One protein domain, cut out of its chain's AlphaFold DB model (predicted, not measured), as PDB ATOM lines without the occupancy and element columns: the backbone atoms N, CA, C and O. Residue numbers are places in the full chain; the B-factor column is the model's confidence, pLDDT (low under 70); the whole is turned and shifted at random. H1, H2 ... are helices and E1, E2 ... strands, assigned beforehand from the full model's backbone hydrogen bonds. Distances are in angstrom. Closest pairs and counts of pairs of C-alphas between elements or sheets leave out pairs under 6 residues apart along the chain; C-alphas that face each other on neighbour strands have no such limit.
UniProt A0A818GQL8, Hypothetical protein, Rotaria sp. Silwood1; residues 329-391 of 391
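What this domain is: This is residues 329 to 391 of the 391 residues of the protein "Hypothetical protein" of Rotaria sp. Silwood1 (UniProt A0A818GQL8). A long helix, H2, runs through the middle, with a two-stranded antiparallel sheet, E1 and E2, near residues 362 to 372, H1 packed on residues 372 to 376, and H3 folding back after a tight link. The 63 printed residues include three named helices and two named strands, ordered E1 H1 E2 H2 H3, a mixed class. The whole is compact, radius of gyration of the C-alphas 11.8 A, spanning 29 by 27 by 15 A.

How they stand to each other: E1, residues 329 to 332, and E2, residues 356 to 361, are antiparallel; N 331 and O 357 are within hydrogen-bond range at 2.9 A. H1, residues 346 to 352, touches H2, residues 362 to 376, through residues 372 to 376 alone, at a steep tilt of 55 degrees; the closest C-alphas, Lys 348 and Cys 376, are 5.1 A apart. H3, residues 380 to 390, only just touches H2, only at the corner, with 3 pairs of C-alphas within 8 A; the closest are Ile 374 and Gln 380, 5.5 A. In H1, H2 and H3 every O i to N i+4 pair is within hydrogen-bond range.

Where its parts are: E1 begins at C-alpha 329 (35.479, -4.003, -18.296). H2 is 21.0 A long; H3, 15.5 A, ends at C-alpha 390 (26.563, -11.067, -38.659).

The domain as a whole: The printed part has no cut. The link E1 to H1, residues 333 to 345, is long. Residues 336 to 339 and 389 to 391 have pLDDT under 70.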
ATOM      1  N   VAL A 329      36.668  -3.168 -18.478       90.44
ATOM      2  CA  VAL A 329      35.479  -4.003 -18.296       90.44
ATOM      3  C   VAL A 329      35.874  -5.383 -17.793       90.44
ATOM      4  O   VAL A 329      36.968  -5.874 -18.059       90.44
ATOM      5  N   THR A 330      34.975  -6.016 -17.042       93.75
ATOM      6  CA  THR A 330      35.082  -7.423 -16.642       93.75
ATOM      7  C   THR A 330      33.777  -8.114 -17.003       93.75
ATOM      8  O   THR A 330      32.711  -7.626 -16.636       93.75
ATOM      9  N   VAL A 331      33.858  -9.240 -17.707       92.38
ATOM     10  CA  VAL A 331      32.696 -10.053 -18.083       92.38
ATOM     11  C   VAL A 331      32.749 -11.359 -17.306       92.38
ATOM     12  O   VAL A 331      33.781 -12.027 -17.289       92.38
ATOM     13  N   TYR A 332      31.640 -11.722 -16.671       90.06
ATOM     14  CA  TYR A 332      31.486 -12.989 -15.964       90.06
ATOM     15  C   TYR A 332      30.579 -13.906 -16.774       90.06
ATOM     16  O   TYR A 332      29.516 -13.478 -17.228       90.06
ATOM     17  N   LEU A 333      30.989 -15.159 -16.951       83.81
ATOM     18  CA  LEU A 333      30.143 -16.165 -17.577       83.81
ATOM     19  C   LEU A 333      29.312 -16.882 -16.523       83.81
ATOM     20  O   LEU A 333      29.833 -17.400 -15.535       83.81
ATOM     21  N   ASN A 334      28.007 -16.932 -16.765       75.00
ATOM     22  CA  ASN A 334      27.092 -17.720 -15.963       75.00
ATOM     23  C   ASN A 334      27.035 -19.158 -16.506       75.00
ATOM     24  O   ASN A 334      26.568 -19.373 -17.622       75.00
ATOM     25  N   TYR A 335      27.485 -20.136 -15.715       72.81
ATOM     26  CA  TYR A 335      27.408 -21.566 -16.061       72.81
ATOM     27  C   TYR A 335      26.104 -22.232 -15.608       72.81
ATOM     28  O   TYR A 335      25.973 -23.452 -15.695       72.81
ATOM     29  N   LEU A 336      25.144 -21.469 -15.080       55.88
ATOM     30  CA  LEU A 336      23.851 -22.011 -14.679       55.88
ATOM     31  C   LEU A 336      23.020 -22.331 -15.933       55.88
ATOM     32  O   LEU A 336      22.317 -21.477 -16.466       55.88
ATOM     33  N   GLY A 337      23.133 -23.575 -16.406       59.12
ATOM     34  CA  GLY A 337      22.391 -24.123 -17.545       59.12
ATOM     35  C   GLY A 337      23.295 -24.682 -18.648       59.12
ATOM     36  O   GLY A 337      24.441 -24.275 -18.813       59.12
ATOM     37  N   ASP A 338      22.767 -25.621 -19.435       59.25
ATOM     38  CA  ASP A 338      23.510 -26.319 -20.495       59.25
ATOM     39  C   ASP A 338      23.545 -25.540 -21.826       59.25
ATOM     40  O   ASP A 338      23.313 -26.077 -22.908       59.25
ATOM     41  N   ASN A 339      23.742 -24.223 -21.744       62.94
ATOM     42  CA  ASN A 339      23.317 -23.288 -22.785       62.94
ATOM     43  C   ASN A 339      24.472 -22.755 -23.655       62.94
ATOM     44  O   ASN A 339      24.542 -21.565 -23.947       62.94
ATOM     45  N   SER A 340      25.375 -23.630 -24.114       70.06
ATOM     46  CA  SER A 340      26.489 -23.264 -25.020       70.06
ATOM     47  C   SER A 340      26.043 -22.825 -26.430       70.06
ATOM     48  O   SER A 340      26.874 -22.542 -27.295       70.06
ATOM     49  N   GLY A 341      24.734 -22.779 -26.692       72.62
ATOM     50  CA  GLY A 341      24.174 -22.530 -28.015       72.62
ATOM     51  C   GLY A 341      24.460 -23.667 -29.005       72.62
ATOM     52  O   GLY A 341      25.024 -24.705 -28.667       72.62
ATOM     53  N   MET A 342      24.057 -23.470 -30.262       79.19
ATOM     54  CA  MET A 342      24.173 -24.493 -31.318       79.19
ATOM     55  C   MET A 342      25.564 -24.569 -31.961       79.19
ATOM     56  O   MET A 342      25.856 -25.513 -32.692       79.19
ATOM     57  N   LEU A 343      26.402 -23.552 -31.751       81.25
ATOM     58  CA  LEU A 343      27.669 -23.392 -32.469       81.25
ATOM     59  C   LEU A 343      28.890 -23.837 -31.661       81.25
ATOM     60  O   LEU A 343      29.912 -24.216 -32.244       81.25
ATOM     61  N   LEU A 344      28.787 -23.807 -30.332       85.69
ATOM     62  CA  LEU A 344      29.857 -24.228 -29.439       85.69
ATOM     63  C   LEU A 344      29.653 -25.682 -29.031       85.69
ATOM     64  O   LEU A 344      28.539 -26.124 -28.757       85.69
ATOM     65  N   ASN A 345      30.755 -26.420 -28.976       87.75
ATOM     66  CA  ASN A 345      30.783 -27.776 -28.466       87.75
ATOM     67  C   ASN A 345      30.594 -27.739 -26.936       87.75
ATOM     68  O   ASN A 345      31.463 -27.190 -26.249       87.75
ATOM     69  N   PRO A 346      29.527 -28.349 -26.382       83.44
ATOM     70  CA  PRO A 346      29.217 -28.263 -24.952       83.44
ATOM     71  C   PRO A 346      30.333 -28.794 -24.042       83.44
ATOM     72  O   PRO A 346      30.578 -28.245 -22.970       83.44
ATOM     73  N   GLN A 347      31.054 -29.833 -24.477       83.38
ATOM     74  CA  GLN A 347      32.154 -30.412 -23.700       83.38
ATOM     75  C   GLN A 347      33.362 -29.475 -23.669       83.38
ATOM     76  O   GLN A 347      33.914 -29.208 -22.604       83.38
ATOM     77  N   LYS A 348      33.741 -28.904 -24.820       86.56
ATOM     78  CA  LYS A 348      34.830 -27.914 -24.872       86.56
ATOM     79  C   LYS A 348      34.468 -26.650 -24.102       86.56
ATOM     80  O   LYS A 348      35.308 -26.132 -23.376       86.56
ATOM     81  N   PHE A 349      33.227 -26.187 -24.219       85.44
ATOM     82  CA  PHE A 349      32.738 -25.002 -23.521       85.44
ATOM     83  C   PHE A 349      32.854 -25.148 -22.001       85.44
ATOM     84  O   PHE A 349      33.426 -24.288 -21.342       85.44
ATOM     85  N   ARG A 350      32.404 -26.277 -21.440       82.00
ATOM     86  CA  ARG A 350      32.478 -26.520 -19.991       82.00
ATOM     87  C   ARG A 350      33.911 -26.608 -19.457       82.00
ATOM     88  O   ARG A 350      34.152 -26.207 -18.326       82.00
ATOM     89  N   VAL A 351      34.843 -27.147 -20.247       82.38
ATOM     90  CA  VAL A 351      36.223 -27.400 -19.796       82.38
ATOM     91  C   VAL A 351      37.154 -26.215 -20.059       82.38
ATOM     92  O   VAL A 351      38.040 -25.945 -19.256       82.38
ATOM     93  N   SER A 352      36.992 -25.530 -21.192       84.19
ATOM     94  CA  SER A 352      37.976 -24.558 -21.687       84.19
ATOM     95  C   SER A 352      37.507 -23.106 -21.674       84.19
ATOM     96  O   SER A 352      38.345 -22.221 -21.838       84.19
ATOM     97  N   MET A 353      36.213 -22.840 -21.459       89.12
ATOM     98  CA  MET A 353      35.712 -21.469 -21.371       89.12
ATOM     99  C   MET A 353      36.006 -20.895 -19.972       89.12
ATOM    100  O   MET A 353      35.556 -21.487 -18.989       89.12
ATOM    101  N   PRO A 354      36.726 -19.764 -19.846       90.62
ATOM    102  CA  PRO A 354      36.966 -19.090 -18.570       90.62
ATOM    103  C   PRO A 354      35.694 -18.507 -17.954       90.62
ATOM    104  O   PRO A 354      34.871 -17.924 -18.654       90.62
ATOM    105  N   SER A 355      35.578 -18.558 -16.626       88.88
ATOM    106  CA  SER A 355      34.424 -18.000 -15.905       88.88
ATOM    107  C   SER A 355      34.417 -16.478 -15.824       88.88
ATOM    108  O   SER A 355      33.418 -15.867 -15.436       88.88
ATOM    109  N   LYS A 356      35.539 -15.864 -16.194       92.94
ATOM    110  CA  LYS A 356      35.793 -14.436 -16.105       92.94
ATOM    111  C   LYS A 356      36.740 -14.004 -17.222       92.94
ATOM    112  O   LYS A 356      37.773 -14.636 -17.431       92.94
ATOM    113  N   PHE A 357      36.419 -12.881 -17.857       95.50
ATOM    114  CA  PHE A 357      37.268 -12.167 -18.808       95.50
ATOM    115  C   PHE A 357      37.536 -10.748 -18.307       95.50
ATOM    116  O   PHE A 357      36.619 -10.076 -17.832       95.50
ATOM    117  N   GLY A 358      38.781 -10.285 -18.415       94.50
ATOM    118  CA  GLY A 358      39.227  -9.021 -17.825       94.50
ATOM    119  C   GLY A 358      39.560  -9.127 -16.323       94.50
ATOM    120  O   GLY A 358      39.621 -10.233 -15.769       94.50
ATOM    121  N   PRO A 359      39.767  -8.000 -15.619       93.62
ATOM    122  CA  PRO A 359      39.561  -6.620 -16.069       93.62
ATOM    123  C   PRO A 359      40.566  -6.179 -17.139       93.62
ATOM    124  O   PRO A 359      41.765  -6.228 -16.893       93.62
ATOM    125  N   ASP A 360      40.083  -5.724 -18.299       94.31
ATOM    126  CA  ASP A 360      40.922  -5.142 -19.363       94.31
ATOM    127  C   ASP A 360      40.115  -4.144 -20.222       94.31
ATOM    128  O   ASP A 360      38.909  -3.976 -20.018       94.31
ATOM    129  N   GLU A 361      40.746  -3.464 -21.182       93.88
ATOM    130  CA  GLU A 361      40.048  -2.640 -22.169       93.88
ATOM    131  C   GLU A 361      39.003  -3.464 -22.935       93.88
ATOM    132  O   GLU A 361      39.231  -4.617 -23.301       93.88
ATOM    133  N   CYS A 362      37.861  -2.845 -23.247       88.81
ATOM    134  CA  CYS A 362      36.732  -3.520 -23.899       88.81
ATOM    135  C   CYS A 362      37.125  -4.325 -25.151       88.81
ATOM    136  O   CYS A 362      36.678  -5.458 -25.310       88.81
ATOM    137  N   HIS A 363      38.008  -3.793 -26.001       87.44
ATOM    138  CA  HIS A 363      38.459  -4.495 -27.205       87.44
ATOM    139  C   HIS A 363      39.304  -5.747 -26.895       87.44
ATOM    140  O   HIS A 363      39.178  -6.751 -27.594       87.44
ATOM    141  N   VAL A 364      40.112  -5.724 -25.828       92.19
ATOM    142  CA  VAL A 364      40.922  -6.869 -25.379       92.19
ATOM    143  C   VAL A 364      40.021  -7.947 -24.787       92.19
ATOM    144  O   VAL A 364      40.131  -9.118 -25.150       92.19
ATOM    145  N   VAL A 365      39.070  -7.547 -23.938       94.12
ATOM    146  CA  VAL A 365      38.086  -8.462 -23.344       94.12
ATOM    147  C   VAL A 365      37.233  -9.121 -24.426       94.12
ATOM    148  O   VAL A 365      37.079 -10.339 -24.411       94.12
ATOM    149  N   LEU A 366      36.738  -8.353 -25.405       90.06
ATOM    150  CA  LEU A 366      35.977  -8.898 -26.532       90.06
ATOM    151  C   LEU A 366      36.810  -9.883 -27.355       90.06
ATOM    152  O   LEU A 366      36.338 -10.984 -27.623       90.06
ATOM    153  N   THR A 367      38.053  -9.534 -27.699       90.94
ATOM    154  CA  THR A 367      38.949 -10.426 -28.457       90.94
ATOM    155  C   THR A 367      39.183 -11.738 -27.705       90.94
ATOM    156  O   THR A 367      39.044 -12.814 -28.277       90.94
ATOM    157  N   SER A 368      39.427 -11.666 -26.394       92.06
ATOM    158  CA  SER A 368      39.623 -12.847 -25.551       92.06
ATOM    159  C   SER A 368      38.376 -13.742 -25.486       92.06
ATOM    160  O   SER A 368      38.487 -14.972 -25.555       92.06
ATOM    161  N   ILE A 369      37.180 -13.141 -25.417       92.38
ATOM    162  CA  ILE A 369      35.905 -13.867 -25.481       92.38
ATOM    163  C   ILE A 369      35.762 -14.556 -26.842       92.38
ATOM    164  O   ILE A 369      35.471 -15.752 -26.885       92.38
ATOM    165  N   PHE A 370      36.012 -13.844 -27.945       91.25
ATOM    166  CA  PHE A 370      35.939 -14.409 -29.294       91.25
ATOM    167  C   PHE A 370      36.909 -15.576 -29.484       91.25
ATOM    168  O   PHE A 370      36.487 -16.638 -29.939       91.25
ATOM    169  N   ASP A 371      38.165 -15.433 -29.065       91.12
ATOM    170  CA  ASP A 371      39.165 -16.501 -29.143       91.12
ATOM    171  C   ASP A 371      38.739 -17.740 -28.351       91.12
ATOM    172  O   ASP A 371      38.918 -18.878 -28.795       91.12
ATOM    173  N   SER A 372      38.141 -17.532 -27.179       92.31
ATOM    174  CA  SER A 372      37.649 -18.620 -26.332       92.31
ATOM    175  C   SER A 372      36.443 -19.316 -26.965       92.31
ATOM    176  O   SER A 372      36.386 -20.547 -26.994       92.31
ATOM    177  N   CYS A 373      35.535 -18.560 -27.584       90.12
ATOM    178  CA  CYS A 373      34.426 -19.105 -28.363       90.12
ATOM    179  C   CYS A 373      34.911 -19.892 -29.593       90.12
ATOM    180  O   CYS A 373      34.433 -21.000 -29.830       90.12
ATOM    181  N   ILE A 374      35.902 -19.389 -30.340       89.94
ATOM    182  CA  ILE A 374      36.497 -20.098 -31.486       89.94
ATOM    183  C   ILE A 374      37.115 -21.424 -31.027       89.94
ATOM    184  O   ILE A 374      36.886 -22.467 -31.642       89.94
ATOM    185  N   LYS A 375      37.851 -21.432 -29.910       89.81
ATOM    186  CA  LYS A 375      38.404 -22.667 -29.324       89.81
ATOM    187  C   LYS A 375      37.309 -23.666 -28.940       89.81
ATOM    188  O   LYS A 375      37.484 -24.872 -29.135       89.81
ATOM    189  N   CYS A 376      36.171 -23.170 -28.460       90.50
ATOM    190  CA  CYS A 376      35.026 -23.988 -28.074       90.50
ATOM    191  C   CYS A 376      34.131 -24.419 -29.248       90.50
ATOM    192  O   CYS A 376      33.291 -25.293 -29.054       90.50
ATOM    193  N   ALA A 377      34.279 -23.864 -30.453       89.50
ATOM    194  CA  ALA A 377      33.394 -24.141 -31.586       89.50
ATOM    195  C   ALA A 377      33.462 -25.603 -32.085       89.50
ATOM    196  O   ALA A 377      34.510 -26.259 -32.030       89.50
ATOM    197  N   PHE A 378      32.349 -26.109 -32.637       85.69
ATOM    198  CA  PHE A 378      32.337 -27.389 -33.370       85.69
ATOM    199  C   PHE A 378      33.207 -27.330 -34.634       85.69
ATOM    200  O   PHE A 378      33.935 -28.275 -34.927       85.69
ATOM    201  N   GLN A 379      33.144 -26.211 -35.361       89.62
ATOM    202  CA  GLN A 379      33.916 -25.948 -36.576       89.62
ATOM    203  C   GLN A 379      34.374 -24.486 -36.590       89.62
ATOM    204  O   GLN A 379      33.565 -23.582 -36.800       89.62
ATOM    205  N   GLN A 380      35.673 -24.252 -36.396       87.62
ATOM    206  CA  GLN A 380      36.234 -22.903 -36.236       87.62
ATOM    207  C   GLN A 380      36.014 -22.015 -37.465       87.62
ATOM    208  O   GLN A 380      35.521 -20.901 -37.331       87.62
ATOM    209  N   ALA A 381      36.296 -22.523 -38.669       83.44
ATOM    210  CA  ALA A 381      36.137 -21.757 -39.907       83.44
ATOM    211  C   ALA A 381      34.676 -21.343 -40.169       83.44
ATOM    212  O   ALA A 381      34.407 -20.210 -40.556       83.44
ATOM    213  N   SER A 382      33.722 -22.245 -39.907       80.69
ATOM    214  CA  SER A 382      32.283 -21.973 -40.046       80.69
ATOM    215  C   SER A 382      31.793 -20.973 -38.995       80.69
ATOM    216  O   SER A 382      31.013 -20.076 -39.307       80.69
ATOM    217  N   PHE A 383      32.293 -21.083 -37.761       84.81
ATOM    218  CA  PHE A 383      31.994 -20.147 -36.679       84.81
ATOM    219  C   PHE A 383      32.489 -18.731 -36.993       84.81
ATOM    220  O   PHE A 383      31.715 -17.783 -36.897       84.81
ATOM    221  N   ILE A 384      33.741 -18.599 -37.444       85.38
ATOM    222  CA  ILE A 384      34.333 -17.316 -37.846       85.38
ATOM    223  C   ILE A 384      33.548 -16.712 -39.011       85.38
ATOM    224  O   ILE A 384      33.174 -15.546 -38.946       85.38
ATOM    225  N   LYS A 385      33.232 -17.511 -40.040       79.38
ATOM    226  CA  LYS A 385      32.434 -17.046 -41.180       79.38
ATOM    227  C   LYS A 385      31.064 -16.523 -40.739       79.38
ATOM    228  O   LYS A 385      30.695 -15.425 -41.119       79.38
ATOM    229  N   ARG A 386      30.350 -17.258 -39.879       78.88
ATOM    230  CA  ARG A 386      29.045 -16.821 -39.353       78.88
ATOM    231  C   ARG A 386      29.130 -15.550 -38.515       78.88
ATOM    232  O   ARG A 386      28.194 -14.769 -38.545       78.88
ATOM    233  N   ILE A 387      30.209 -15.353 -37.761       77.94
ATOM    234  CA  ILE A 387      30.421 -14.104 -37.022       77.94
ATOM    235  C   ILE A 387      30.639 -12.948 -37.998       77.94
ATOM    236  O   ILE A 387      29.993 -11.920 -37.850       77.94
ATOM    237  N   ILE A 388      31.495 -13.130 -39.006       77.06
ATOM    238  CA  ILE A 388      31.744 -12.114 -40.039       77.06
ATOM    239  C   ILE A 388      30.471 -11.809 -40.835       77.06
ATOM    240  O   ILE A 388      30.263 -10.670 -41.205       77.06
ATOM    241  N   ASP A 389      29.602 -12.789 -41.077       65.62
ATOM    242  CA  ASP A 389      28.340 -12.566 -41.795       65.62
ATOM    243  C   ASP A 389      27.287 -11.810 -40.943       65.62
ATOM    244  O   ASP A 389      26.296 -11.319 -41.484       65.62
ATOM    245  N   VAL A 390      27.472 -11.736 -39.616       68.00
ATOM    246  CA  VAL A 390      26.563 -11.067 -38.659       68.00
ATOM    247  C   VAL A 390      26.988  -9.624 -38.344       68.00
ATOM    248  O   VAL A 390      26.143  -8.835 -37.912       68.00
ATOM    249  N   PHE A 391      28.261  -9.276 -38.553       52.25
ATOM    250  CA  PHE A 391      28.829  -7.937 -38.340       52.25
ATOM    251  C   PHE A 391      29.146  -7.252 -39.668       52.25
ATOM    252  O   PHE A 391      28.954  -6.017 -39.737       52.25
TER     253      PHE A 391